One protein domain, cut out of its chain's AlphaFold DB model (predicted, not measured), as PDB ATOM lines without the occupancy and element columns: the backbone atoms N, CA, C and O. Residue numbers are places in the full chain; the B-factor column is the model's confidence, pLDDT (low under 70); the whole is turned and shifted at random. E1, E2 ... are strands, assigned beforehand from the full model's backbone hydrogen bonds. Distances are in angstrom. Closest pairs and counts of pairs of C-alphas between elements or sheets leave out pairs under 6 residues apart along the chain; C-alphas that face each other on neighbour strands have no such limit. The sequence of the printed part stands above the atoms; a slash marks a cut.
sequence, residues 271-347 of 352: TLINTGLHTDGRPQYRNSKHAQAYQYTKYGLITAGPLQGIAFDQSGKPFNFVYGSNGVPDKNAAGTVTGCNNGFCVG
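What this domain is: This is residues 271 to 347 of the 352 residues of the protein "TonB-dependent receptor-like protein" of Novosphingobium sp. GV027 (UniProt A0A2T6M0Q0). The domain has little regular structure: an elongated run of loops with hairpin E1 and E2 at one end, hairpin E4 and E5 at the other, and the short pair E3 and E6 between. The 77 printed residues hold six named strands, E1 to E6 in chain order, 21 residues in three antiparallel pairs; the class is all strand. The whole is only just compact, close to loose (radius of gyration of the C-alphas 13.7 A), spanning 46 by 24 by 16 A.

Where its parts are: E1, residues 271 to 274, begins at C-alpha (333.917, 358.430, 226.380); E2, 285 to 289, is 12.9 A long. E3 is 291 to 293, E4 310 to 312, E5 318 to 320, E6 344 to 346, ending at C-alpha (326.462, 353.452, 231.048).

How they stand to each other: Within hydrogen-bond range are N 273 and O 286 of E1 and E2, 2.9 A; N 292 and O 345 of E3 and E6, 2.9 A; N 311 and O 319 of E4 and E5, 2.9 A. E3 and E4 are apart.

The domain as a whole: The farthest C-alphas, Gly 281 and Ser 315, are 47.5 A apart. Links E3 to E4 and E5 to E6 are long. The printed part has no cut; no printed residue is under 70 in pLDDT.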
ATOM      1  N   THR A 271     333.444 357.362 225.490       77.44
ATOM      2  CA  THR A 271     333.917 358.430 226.380       77.44
ATOM      3  C   THR A 271     335.048 357.926 227.268       77.44
ATOM      4  O   THR A 271     335.095 356.757 227.658       77.44
ATOM      5  N   LEU A 272     335.975 358.819 227.608       82.81
ATOM      6  CA  LEU A 272     337.062 358.537 228.539       82.81
ATOM      7  C   LEU A 272     336.638 358.957 229.944       82.81
ATOM      8  O   LEU A 272     336.575 360.142 230.265       82.81
ATOM      9  N   ILE A 273     336.387 357.974 230.803       81.94
ATOM     10  CA  ILE A 273     336.020 358.210 232.198       81.94
ATOM     11  C   ILE A 273     337.295 358.255 233.034       81.94
ATOM     12  O   ILE A 273     338.036 357.271 233.099       81.94
ATOM     13  N   ASN A 274     337.539 359.388 233.697       84.56
ATOM     14  CA  ASN A 274     338.597 359.491 234.696       84.56
ATOM     15  C   ASN A 274     338.179 358.699 235.943       84.56
ATOM     16  O   ASN A 274     337.146 358.990 236.546       84.56
ATOM     17  N   THR A 275     338.954 357.695 236.335       79.56
ATOM     18  CA  THR A 275     338.646 356.830 237.481       79.56
ATOM     19  C   THR A 275     338.916 357.513 238.821       79.56
ATOM     20  O   THR A 275     338.435 357.038 239.844       79.56
ATOM     21  N   GLY A 276     339.690 358.604 238.844       78.81
ATOM     22  CA  GLY A 276     340.137 359.283 240.064       78.81
ATOM     23  C   GLY A 276     341.134 358.471 240.901       78.81
ATOM     24  O   GLY A 276     341.659 358.970 241.897       78.81
ATOM     25  N   LEU A 277     341.439 357.238 240.492       80.88
ATOM     26  CA  LEU A 277     342.342 356.325 241.177       80.88
ATOM     27  C   LEU A 277     343.723 356.420 240.528       80.88
ATOM     28  O   LEU A 277     343.870 356.246 239.323       80.88
ATOM     29  N   HIS A 278     344.728 356.743 241.341       82.06
ATOM     30  CA  HIS A 278     346.101 356.989 240.879       82.06
ATOM     31  C   HIS A 278     347.083 355.913 241.374       82.06
ATOM     32  O   HIS A 278     348.261 355.942 241.031       82.06
ATOM     33  N   THR A 279     346.615 354.986 242.215       85.44
ATOM     34  CA  THR A 279     347.460 354.076 243.004       85.44
ATOM     35  C   THR A 279     347.066 352.605 242.884       85.44
ATOM     36  O   THR A 279     347.727 351.754 243.470       85.44
ATOM     37  N   ASP A 280     346.018 352.276 242.127       85.00
ATOM     38  CA  ASP A 280     345.486 350.911 242.006       85.00
ATOM     39  C   ASP A 280     346.100 350.112 240.839       85.00
ATOM     40  O   ASP A 280     345.666 348.998 240.545       85.00
ATOM     41  N   GLY A 281     347.109 350.678 240.164       85.50
ATOM     42  CA  GLY A 281     347.793 350.065 239.023       85.50
ATOM     43  C   GLY A 281     346.949 349.992 237.745       85.50
ATOM     44  O   GLY A 281     347.405 349.416 236.756       85.50
ATOM     45  N   ARG A 282     345.737 350.558 237.738       85.50
ATOM     46  CA  ARG A 282     344.871 350.627 236.556       85.50
ATOM     47  C   ARG A 282     345.068 351.960 235.822       85.50
ATOM     48  O   ARG A 282     345.531 352.933 236.417       85.50
ATOM     49  N   PRO A 283     344.722 352.038 234.525       85.06
ATOM     50  CA  PRO A 283     344.722 353.304 233.803       85.06
ATOM     51  C   PRO A 283     343.815 354.343 234.474       85.06
ATOM     52  O   PRO A 283     342.674 354.040 234.826       85.06
ATOM     53  N   GLN A 284     344.304 355.582 234.582       86.00
ATOM     54  CA  GLN A 284     343.529 356.713 235.108       86.00
ATOM     55  C   GLN A 284     342.295 357.013 234.244       86.00
ATOM     56  O   GLN A 284     341.272 357.457 234.755       86.00
ATOM     57  N   TYR A 285     342.379 356.766 232.937       85.56
ATOM     58  CA  TYR A 285     341.266 356.932 232.010       85.56
ATOM     59  C   TYR A 285     340.845 355.573 231.475       85.56
ATOM     60  O   TYR A 285     341.650 354.849 230.887       85.56
ATOM     61  N   ARG A 286     339.570 355.237 231.665       85.19
ATOM     62  CA  ARG A 286     338.954 354.041 231.095       85.19
ATOM     63  C   ARG A 286     338.016 354.453 229.974       85.19
ATOM     64  O   ARG A 286     337.111 355.254 230.194       85.19
ATOM     65  N   ASN A 287     338.219 353.878 228.795       85.62
ATOM     66  CA  ASN A 287     337.261 353.998 227.705       85.62
ATOM     67  C   ASN A 287     335.975 353.246 228.085       85.62
ATOM     68  O   ASN A 287     336.033 352.084 228.501       85.62
ATOM     69  N   SER A 288     334.839 353.928 227.999       81.69
ATOM     70  CA  SER A 288     333.515 353.352 228.172       81.69
ATOM     71  C   SER A 288     332.673 353.627 226.937       81.69
ATOM     72  O   SER A 288     332.468 354.781 226.559       81.69
ATOM     73  N   LYS A 289     332.126 352.556 226.374       81.50
ATOM     74  CA  LYS A 289     331.086 352.604 225.348       81.50
ATOM     75  C   LYS A 289     329.740 352.905 225.998       81.50
ATOM     76  O   LYS A 289     329.552 352.569 227.171       81.50
ATOM     77  N   HIS A 290     328.836 353.533 225.250       77.62
ATOM     78  CA  HIS A 290     327.445 353.763 225.666       77.62
ATOM     79  C   HIS A 290     327.301 354.528 226.996       77.62
ATOM     80  O   HIS A 290     326.371 354.317 227.773       77.62
ATOM     81  N   ALA A 291     328.268 355.391 227.313       78.75
ATOM     82  CA  ALA A 291     328.277 356.158 228.551       78.75
ATOM     83  C   ALA A 291     327.848 357.606 228.302       78.75
ATOM     84  O   ALA A 291     328.468 358.331 227.525       78.75
ATOM     85  N   GLN A 292     326.815 358.035 229.022       78.62
ATOM     86  CA  GLN A 292     326.247 359.376 228.947       78.62
ATOM     87  C   GLN A 292     326.548 360.157 230.223       78.62
ATOM     88  O   GLN A 292     326.453 359.625 231.332       78.62
ATOM     89  N   ALA A 293     326.881 361.441 230.075       81.06
ATOM     90  CA  ALA A 293     326.997 362.342 231.212       81.06
ATOM     91  C   ALA A 293     325.623 362.527 231.875       81.06
ATOM     92  O   ALA A 293     324.680 362.986 231.233       81.06
ATOM     93  N   TYR A 294     325.506 362.222 233.167       82.81
ATOM     94  CA  TYR A 294     324.215 362.270 233.867       82.81
ATOM     95  C   TYR A 294     323.769 363.684 234.251       82.81
ATOM     96  O   TYR A 294     322.721 363.865 234.864       82.81
ATOM     97  N   GLN A 295     324.597 364.685 233.955       82.31
ATOM     98  CA  GLN A 295     324.365 366.081 234.308       82.31
ATOM     99  C   GLN A 295     323.719 366.879 233.167       82.31
ATOM    100  O   GLN A 295     323.348 368.031 233.374       82.31
ATOM    101  N   TYR A 296     323.573 366.292 231.975       77.81
ATOM    102  CA  TYR A 296     323.114 367.014 230.793       77.81
ATOM    103  C   TYR A 296     322.134 366.183 229.963       77.81
ATOM    104  O   TYR A 296     322.341 364.998 229.709       77.81
ATOM    105  N   THR A 297     321.093 366.853 229.478       78.00
ATOM    106  CA  THR A 297     320.165 366.365 228.449       78.00
ATOM    107  C   THR A 297     319.948 367.477 227.427       78.00
ATOM    108  O   THR A 297     320.239 368.645 227.699       78.00
ATOM    109  N   LYS A 298     319.430 367.136 226.242       75.12
ATOM    110  CA  LYS A 298     319.300 368.082 225.120       75.12
ATOM    111  C   LYS A 298     318.469 369.332 225.446       75.12
ATOM    112  O   LYS A 298     318.822 370.414 224.989       75.12
ATOM    113  N   TYR A 299     317.392 369.191 226.216       82.50
ATOM    114  CA  TYR A 299     316.464 370.293 226.518       82.50
ATOM    115  C   TYR A 299     316.456 370.695 228.001       82.50
ATOM    116  O   TYR A 299     315.656 371.531 228.412       82.50
ATOM    117  N   GLY A 300     317.383 370.152 228.796       85.31
ATOM    118  CA  GLY A 300     317.588 370.529 230.189       85.31
ATOM    119  C   GLY A 300     317.246 369.422 231.182       85.31
ATOM    120  O   GLY A 300     316.325 368.625 230.989       85.31
ATOM    121  N   LEU A 301     318.009 369.400 232.271       87.94
ATOM    122  CA  LEU A 301     317.900 368.444 233.363       87.94
ATOM    123  C   LEU A 301     318.114 369.175 234.682       87.94
ATOM    124  O   LEU A 301     319.059 369.953 234.825       87.94
ATOM    125  N   ILE A 302     317.266 368.895 235.665       91.00
ATOM    126  CA  ILE A 302     317.522 369.301 237.041       91.00
ATOM    127  C   ILE A 302     318.566 368.347 237.623       91.00
ATOM    128  O   ILE A 302     318.318 367.152 237.789       91.00
ATOM    129  N   THR A 303     319.749 368.877 237.924       91.12
ATOM    130  CA  THR A 303     320.922 368.083 238.320       91.12
ATOM    131  C   THR A 303     321.139 367.986 239.824       91.12
ATOM    132  O   THR A 303     321.933 367.155 240.249       91.12
ATOM    133  N   ALA A 304     320.436 368.778 240.636       92.56
ATOM    134  CA  ALA A 304     320.590 368.794 242.089       92.56
ATOM    135  C   ALA A 304     319.287 369.158 242.815       92.56
ATOM    136  O   ALA A 304     318.357 369.727 242.239       92.56
ATOM    137  N   GLY A 305     319.246 368.851 244.110       93.44
ATOM    138  CA  GLY A 305     318.124 369.125 245.001       93.44
ATOM    139  C   GLY A 305     316.966 368.124 244.880       93.44
ATOM    140  O   GLY A 305     317.083 367.103 244.203       93.44
ATOM    141  N   PRO A 306     315.817 368.412 245.519       93.94
ATOM    142  CA  PRO A 306     314.691 367.475 245.607       93.94
ATOM    143  C   PRO A 306     314.100 367.050 244.255       93.94
ATOM    144  O   PRO A 306     313.503 365.979 244.147       93.94
ATOM    145  N   LEU A 307     314.265 367.899 243.238       93.81
ATOM    146  CA  LEU A 307     313.770 367.693 241.877       93.81
ATOM    147  C   LEU A 307     314.836 367.117 240.928       93.81
ATOM    148  O   LEU A 307     314.601 367.053 239.725       93.81
ATOM    149  N   GLN A 308     315.999 366.703 241.447       93.94
ATOM    150  CA  GLN A 308     317.034 366.049 240.647       93.94
ATOM    151  C   GLN A 308     316.456 364.845 239.890       93.94
ATOM    152  O   GLN A 308     315.767 364.005 240.479       93.94
ATOM    153  N   GLY A 309     316.762 364.762 238.595       90.81
ATOM    154  CA  GLY A 309     316.272 363.707 237.706       90.81
ATOM    155  C   GLY A 309     315.010 364.062 236.924       90.81
ATOM    156  O   GLY A 309     314.507 363.216 236.195       90.81
ATOM    157  N   ILE A 310     314.499 365.292 237.030       91.81
ATOM    158  CA  ILE A 310     313.463 365.793 236.117       91.81
ATOM    159  C   ILE A 310     314.142 366.432 234.903       91.81
ATOM    160  O   ILE A 310     314.853 367.432 235.042       91.81
ATOM    161  N   ALA A 311     313.924 365.852 233.726       90.12
ATOM    162  CA  ALA A 311     314.334 366.388 232.434       90.12
ATOM    163  C   ALA A 311     313.144 367.032 231.713       90.12
ATOM    164  O   ALA A 311     311.992 366.823 232.090       90.12
ATOM    165  N   PHE A 312     313.425 367.824 230.682       90.25
ATOM    166  CA  PHE A 312     312.409 368.494 229.871       90.25
ATOM    167  C   PHE A 312     312.498 368.025 228.422       90.25
ATOM    168  O   PHE A 312     313.587 367.714 227.944       90.25
ATOM    169  N   ASP A 313     311.363 367.938 227.730       88.44
ATOM    170  CA  ASP A 313     311.324 367.694 226.286       88.44
ATOM    171  C   ASP A 313     311.398 369.009 225.484       88.44
ATOM    172  O   ASP A 313     311.489 370.103 226.047       88.44
ATOM    173  N   GLN A 314     311.339 368.925 224.151       87.31
ATOM    174  CA  GLN A 314     311.369 370.105 223.274       87.31
ATOM    175  C   GLN A 314     310.224 371.102 223.540       87.31
ATOM    176  O   GLN A 314     310.376 372.291 223.263       87.31
ATOM    177  N   SER A 315     309.087 370.639 224.063       91.50
ATOM    178  CA  SER A 315     307.939 371.485 224.419       91.50
ATOM    179  C   SER A 315     308.038 372.029 225.850       91.50
ATOM    180  O   SER A 315     307.127 372.719 226.305       91.50
ATOM    181  N   GLY A 316     309.115 371.710 226.575       88.94
ATOM    182  CA  GLY A 316     309.297 372.057 227.982       88.94
ATOM    183  C   GLY A 316     308.477 371.189 228.938       88.94
ATOM    184  O   GLY A 316     308.339 371.535 230.112       88.94
ATOM    185  N   LYS A 317     307.907 370.070 228.474       93.12
ATOM    186  CA  LYS A 317     307.156 369.157 229.340       93.12
ATOM    187  C   LYS A 317     308.140 368.338 230.183       93.12
ATOM    188  O   LYS A 317     309.069 367.754 229.622       93.12
ATOM    189  N   PRO A 318     307.942 368.262 231.511       93.56
ATOM    190  CA  PRO A 318     308.823 367.493 232.374       93.56
ATOM    191  C   PRO A 318     308.592 365.982 232.223       93.56
ATOM    192  O   PRO A 318     307.450 365.522 232.119       93.56
ATOM    193  N   PHE A 319     309.673 365.212 232.290       90.88
ATOM    194  CA  PHE A 319     309.681 363.755 232.398       90.88
ATOM    195  C   PHE A 319     310.794 363.288 233.346       90.88
ATOM    196  O   PHE A 319     311.704 364.045 233.683       90.88
ATOM    197  N   ASN A 320     310.705 362.042 233.817       89.31
ATOM    198  CA  ASN A 320     311.735 361.468 234.680       89.31
ATOM    199  C   ASN A 320     312.876 360.924 233.824       89.31
ATOM    200  O   ASN A 320     312.668 360.001 233.040       89.31
ATOM    201  N   PHE A 321     314.069 361.469 234.024       87.38
ATOM    202  CA  PHE A 321     315.299 360.977 233.426       87.38
ATOM    203  C   PHE A 321     315.626 359.585 233.972       87.38
ATOM    204  O   PHE A 321     315.641 359.382 235.194       87.38
ATOM    205  N   VAL A 322     315.898 358.625 233.088       85.44
ATOM    206  CA  VAL A 322     316.249 357.260 233.497       85.44
ATOM    207  C   VAL A 322     317.758 357.097 233.434       85.44
ATOM    208  O   VAL A 322     318.334 356.977 232.364       85.44
ATOM    209  N   TYR A 323     318.409 357.070 234.593       86.19
ATOM    210  CA  TYR A 323     319.854 356.893 234.668       86.19
ATOM    211  C   TYR A 323     320.260 355.449 234.325       86.19
ATOM    212  O   TYR A 323     319.812 354.497 234.969       86.19
ATOM    213  N   GLY A 324     321.170 355.285 233.362       83.31
ATOM    214  CA  GLY A 324     321.836 354.007 233.097       83.31
ATOM    215  C   GLY A 324     322.626 353.455 234.300       83.31
ATOM    216  O   GLY A 324     322.804 354.121 235.319       83.31
ATOM    217  N   SER A 325     323.140 352.224 234.196       82.62
ATOM    218  CA  SER A 325     323.968 351.552 235.223       82.62
ATOM    219  C   SER A 325     323.315 351.416 236.605       82.62
ATOM    220  O   SER A 325     324.015 351.295 237.608       82.62
ATOM    221  N   ASN A 326     321.978 351.409 236.667       83.88
ATOM    222  CA  ASN A 326     321.206 351.501 237.915       83.88
ATOM    223  C   ASN A 326     321.517 352.781 238.709       83.88
ATOM    224  O   ASN A 326     321.558 352.757 239.940       83.88
ATOM    225  N   GLY A 327     321.768 353.885 238.002       88.25
ATOM    226  CA  GLY A 327     322.007 355.181 238.609       88.25
ATOM    227  C   GLY A 327     320.817 355.633 239.455       88.25
ATOM    228  O   GLY A 327     319.673 355.599 239.003       88.25
ATOM    229  N   VAL A 328     321.072 356.076 240.685       90.88
ATOM    230  CA  VAL A 328     320.042 356.617 241.582       90.88
ATOM    231  C   VAL A 328     320.432 358.039 241.982       90.88
ATOM    232  O   VAL A 328     321.496 358.220 242.575       90.88
ATOM    233  N   PRO A 329     319.616 359.061 241.661       91.00
ATOM    234  CA  PRO A 329     319.891 360.428 242.082       91.00
ATOM    235  C   PRO A 329     319.721 360.554 243.596       91.00
ATOM    236  O   PRO A 329     318.674 360.203 244.143       91.00
ATOM    237  N   ASP A 330     320.726 361.113 244.269       92.00
ATOM    238  CA  ASP A 330     320.719 361.265 245.729       92.00
ATOM    239  C   ASP A 330     319.777 362.393 246.199       92.00
ATOM    240  O   ASP A 330     319.467 362.497 247.387       92.00
ATOM    241  N   LYS A 331     319.325 363.260 245.280       91.50
ATOM    242  CA  LYS A 331     318.416 364.402 245.511       91.50
ATOM    243  C   LYS A 331     318.928 365.408 246.540       91.50
ATOM    244  O   LYS A 331     318.160 366.064 247.247       91.50
ATOM    245  N   ASN A 332     320.247 365.550 246.610       90.75
ATOM    246  CA  ASN A 332     320.941 366.452 247.521       90.75
ATOM    247  C   ASN A 332     321.471 367.694 246.786       90.75
ATOM    248  O   ASN A 332     321.425 367.790 245.560       90.75
ATOM    249  N   ALA A 333     321.994 368.663 247.539       90.38
ATOM    250  CA  ALA A 333     322.570 369.881 246.967       90.38
ATOM    251  C   ALA A 333     323.823 369.624 246.104       90.38
ATOM    252  O   ALA A 333     324.159 370.455 245.269       90.38
ATOM    253  N   ALA A 334     324.503 368.487 246.297       87.88
ATOM    254  CA  ALA A 334     325.691 368.119 245.531       87.88
ATOM    255  C   ALA A 334     325.358 367.565 244.133       87.88
ATOM    256  O   ALA A 334     326.226 367.565 243.263       87.88
ATOM    257  N   GLY A 335     324.120 367.111 243.898       88.25
ATOM    258  CA  GLY A 335     323.702 366.567 242.604       88.25
ATOM    259  C   GLY A 335     324.366 365.235 242.248       88.25
ATOM    260  O   GLY A 335     324.530 364.900 241.073       88.25
ATOM    261  N   THR A 336     324.783 364.475 243.260       90.19
ATOM    262  CA  THR A 336     325.417 363.166 243.076       90.19
ATOM    263  C   THR A 336     324.396 362.133 242.595       90.19
ATOM    264  O   THR A 336     323.211 362.196 242.937       90.19
ATOM    265  N   VAL A 337     324.858 361.190 241.771       89.25
ATOM    266  CA  VAL A 337     324.091 360.022 241.329       89.25
ATOM    267  C   VAL A 337     324.897 358.777 241.681       89.25
ATOM    268  O   VAL A 337     325.981 358.550 241.135       89.25
ATOM    269  N   THR A 338     324.381 357.980 242.609       89.25
ATOM    270  CA  THR A 338     324.998 356.716 243.026       89.25
ATOM    271  C   THR A 338     324.851 355.670 241.917       89.25
ATOM    272  O   THR A 338     323.849 355.666 241.217       89.25
ATOM    273  N   GLY A 339     325.834 354.780 241.734       85.94
ATOM    274  CA  GLY A 339     325.810 353.733 240.692       85.94
ATOM    275  C   GLY A 339     326.421 354.151 239.346       85.94
ATOM    276  O   GLY A 339     326.659 353.306 238.486       85.94
ATOM    277  N   CYS A 340     326.757 355.432 239.189       85.94
ATOM    278  CA  CYS A 340     327.424 355.974 238.007       85.94
ATOM    279  C   CYS A 340     328.925 356.212 238.256       85.94
ATOM    280  O   CYS A 340     329.379 356.346 239.392       85.94
ATOM    281  N   ASN A 341     329.722 356.253 237.187       81.38
ATOM    282  CA  ASN A 341     331.169 356.451 237.252       81.38
ATOM    283  C   ASN A 341     331.523 357.912 236.948       81.38
ATOM    284  O   ASN A 341     331.460 358.327 235.794       81.38
ATOM    285  N   ASN A 342     331.927 358.663 237.976       80.56
ATOM    286  CA  ASN A 342     332.522 360.005 237.878       80.56
ATOM    287  C   ASN A 342     331.877 360.914 236.806       80.56
ATOM    288  O   ASN A 342     332.518 361.294 235.827       80.56
ATOM    289  N   GLY A 343     330.584 361.214 236.964       81.81
ATOM    290  CA  GLY A 343     329.830 362.063 236.032       81.81
ATOM    291  C   GLY A 343     329.102 361.324 234.900       81.81
ATOM    292  O   GLY A 343     328.275 361.940 234.231       81.81
ATOM    293  N   PHE A 344     329.344 360.020 234.704       84.06
ATOM    294  CA  PHE A 344     328.794 359.238 233.587       84.06
ATOM    295  C   PHE A 344     328.057 357.969 234.028       84.06
ATOM    296  O   PHE A 344     328.547 357.217 234.869       84.06
ATOM    297  N   CYS A 345     326.922 357.679 233.397       84.44
ATOM    298  CA  CYS A 345     326.190 356.419 233.533       84.44
ATOM    299  C   CYS A 345     326.244 355.646 232.201       84.44
ATOM    300  O   CYS A 345     326.046 356.239 231.143       84.44
ATOM    301  N   VAL A 346     326.517 354.336 232.236       79.94
ATOM    302  CA  VAL A 346     326.462 353.452 231.048       79.94
ATOM    303  C   VAL A 346     325.015 353.023 230.815       79.94
ATOM    304  O   VAL A 346     324.396 352.553 231.770       79.94
ATOM    305  N   GLY A 347     324.482 353.160 229.602       71.06
ATOM    306  CA  GLY A 347     323.077 352.856 229.294       71.06
ATOM    307  C   GLY A 347     322.225 354.065 228.892       71.06
ATOM    308  O   GLY A 347     321.044 353.893 228.623       71.06
TER     309      GLY A 347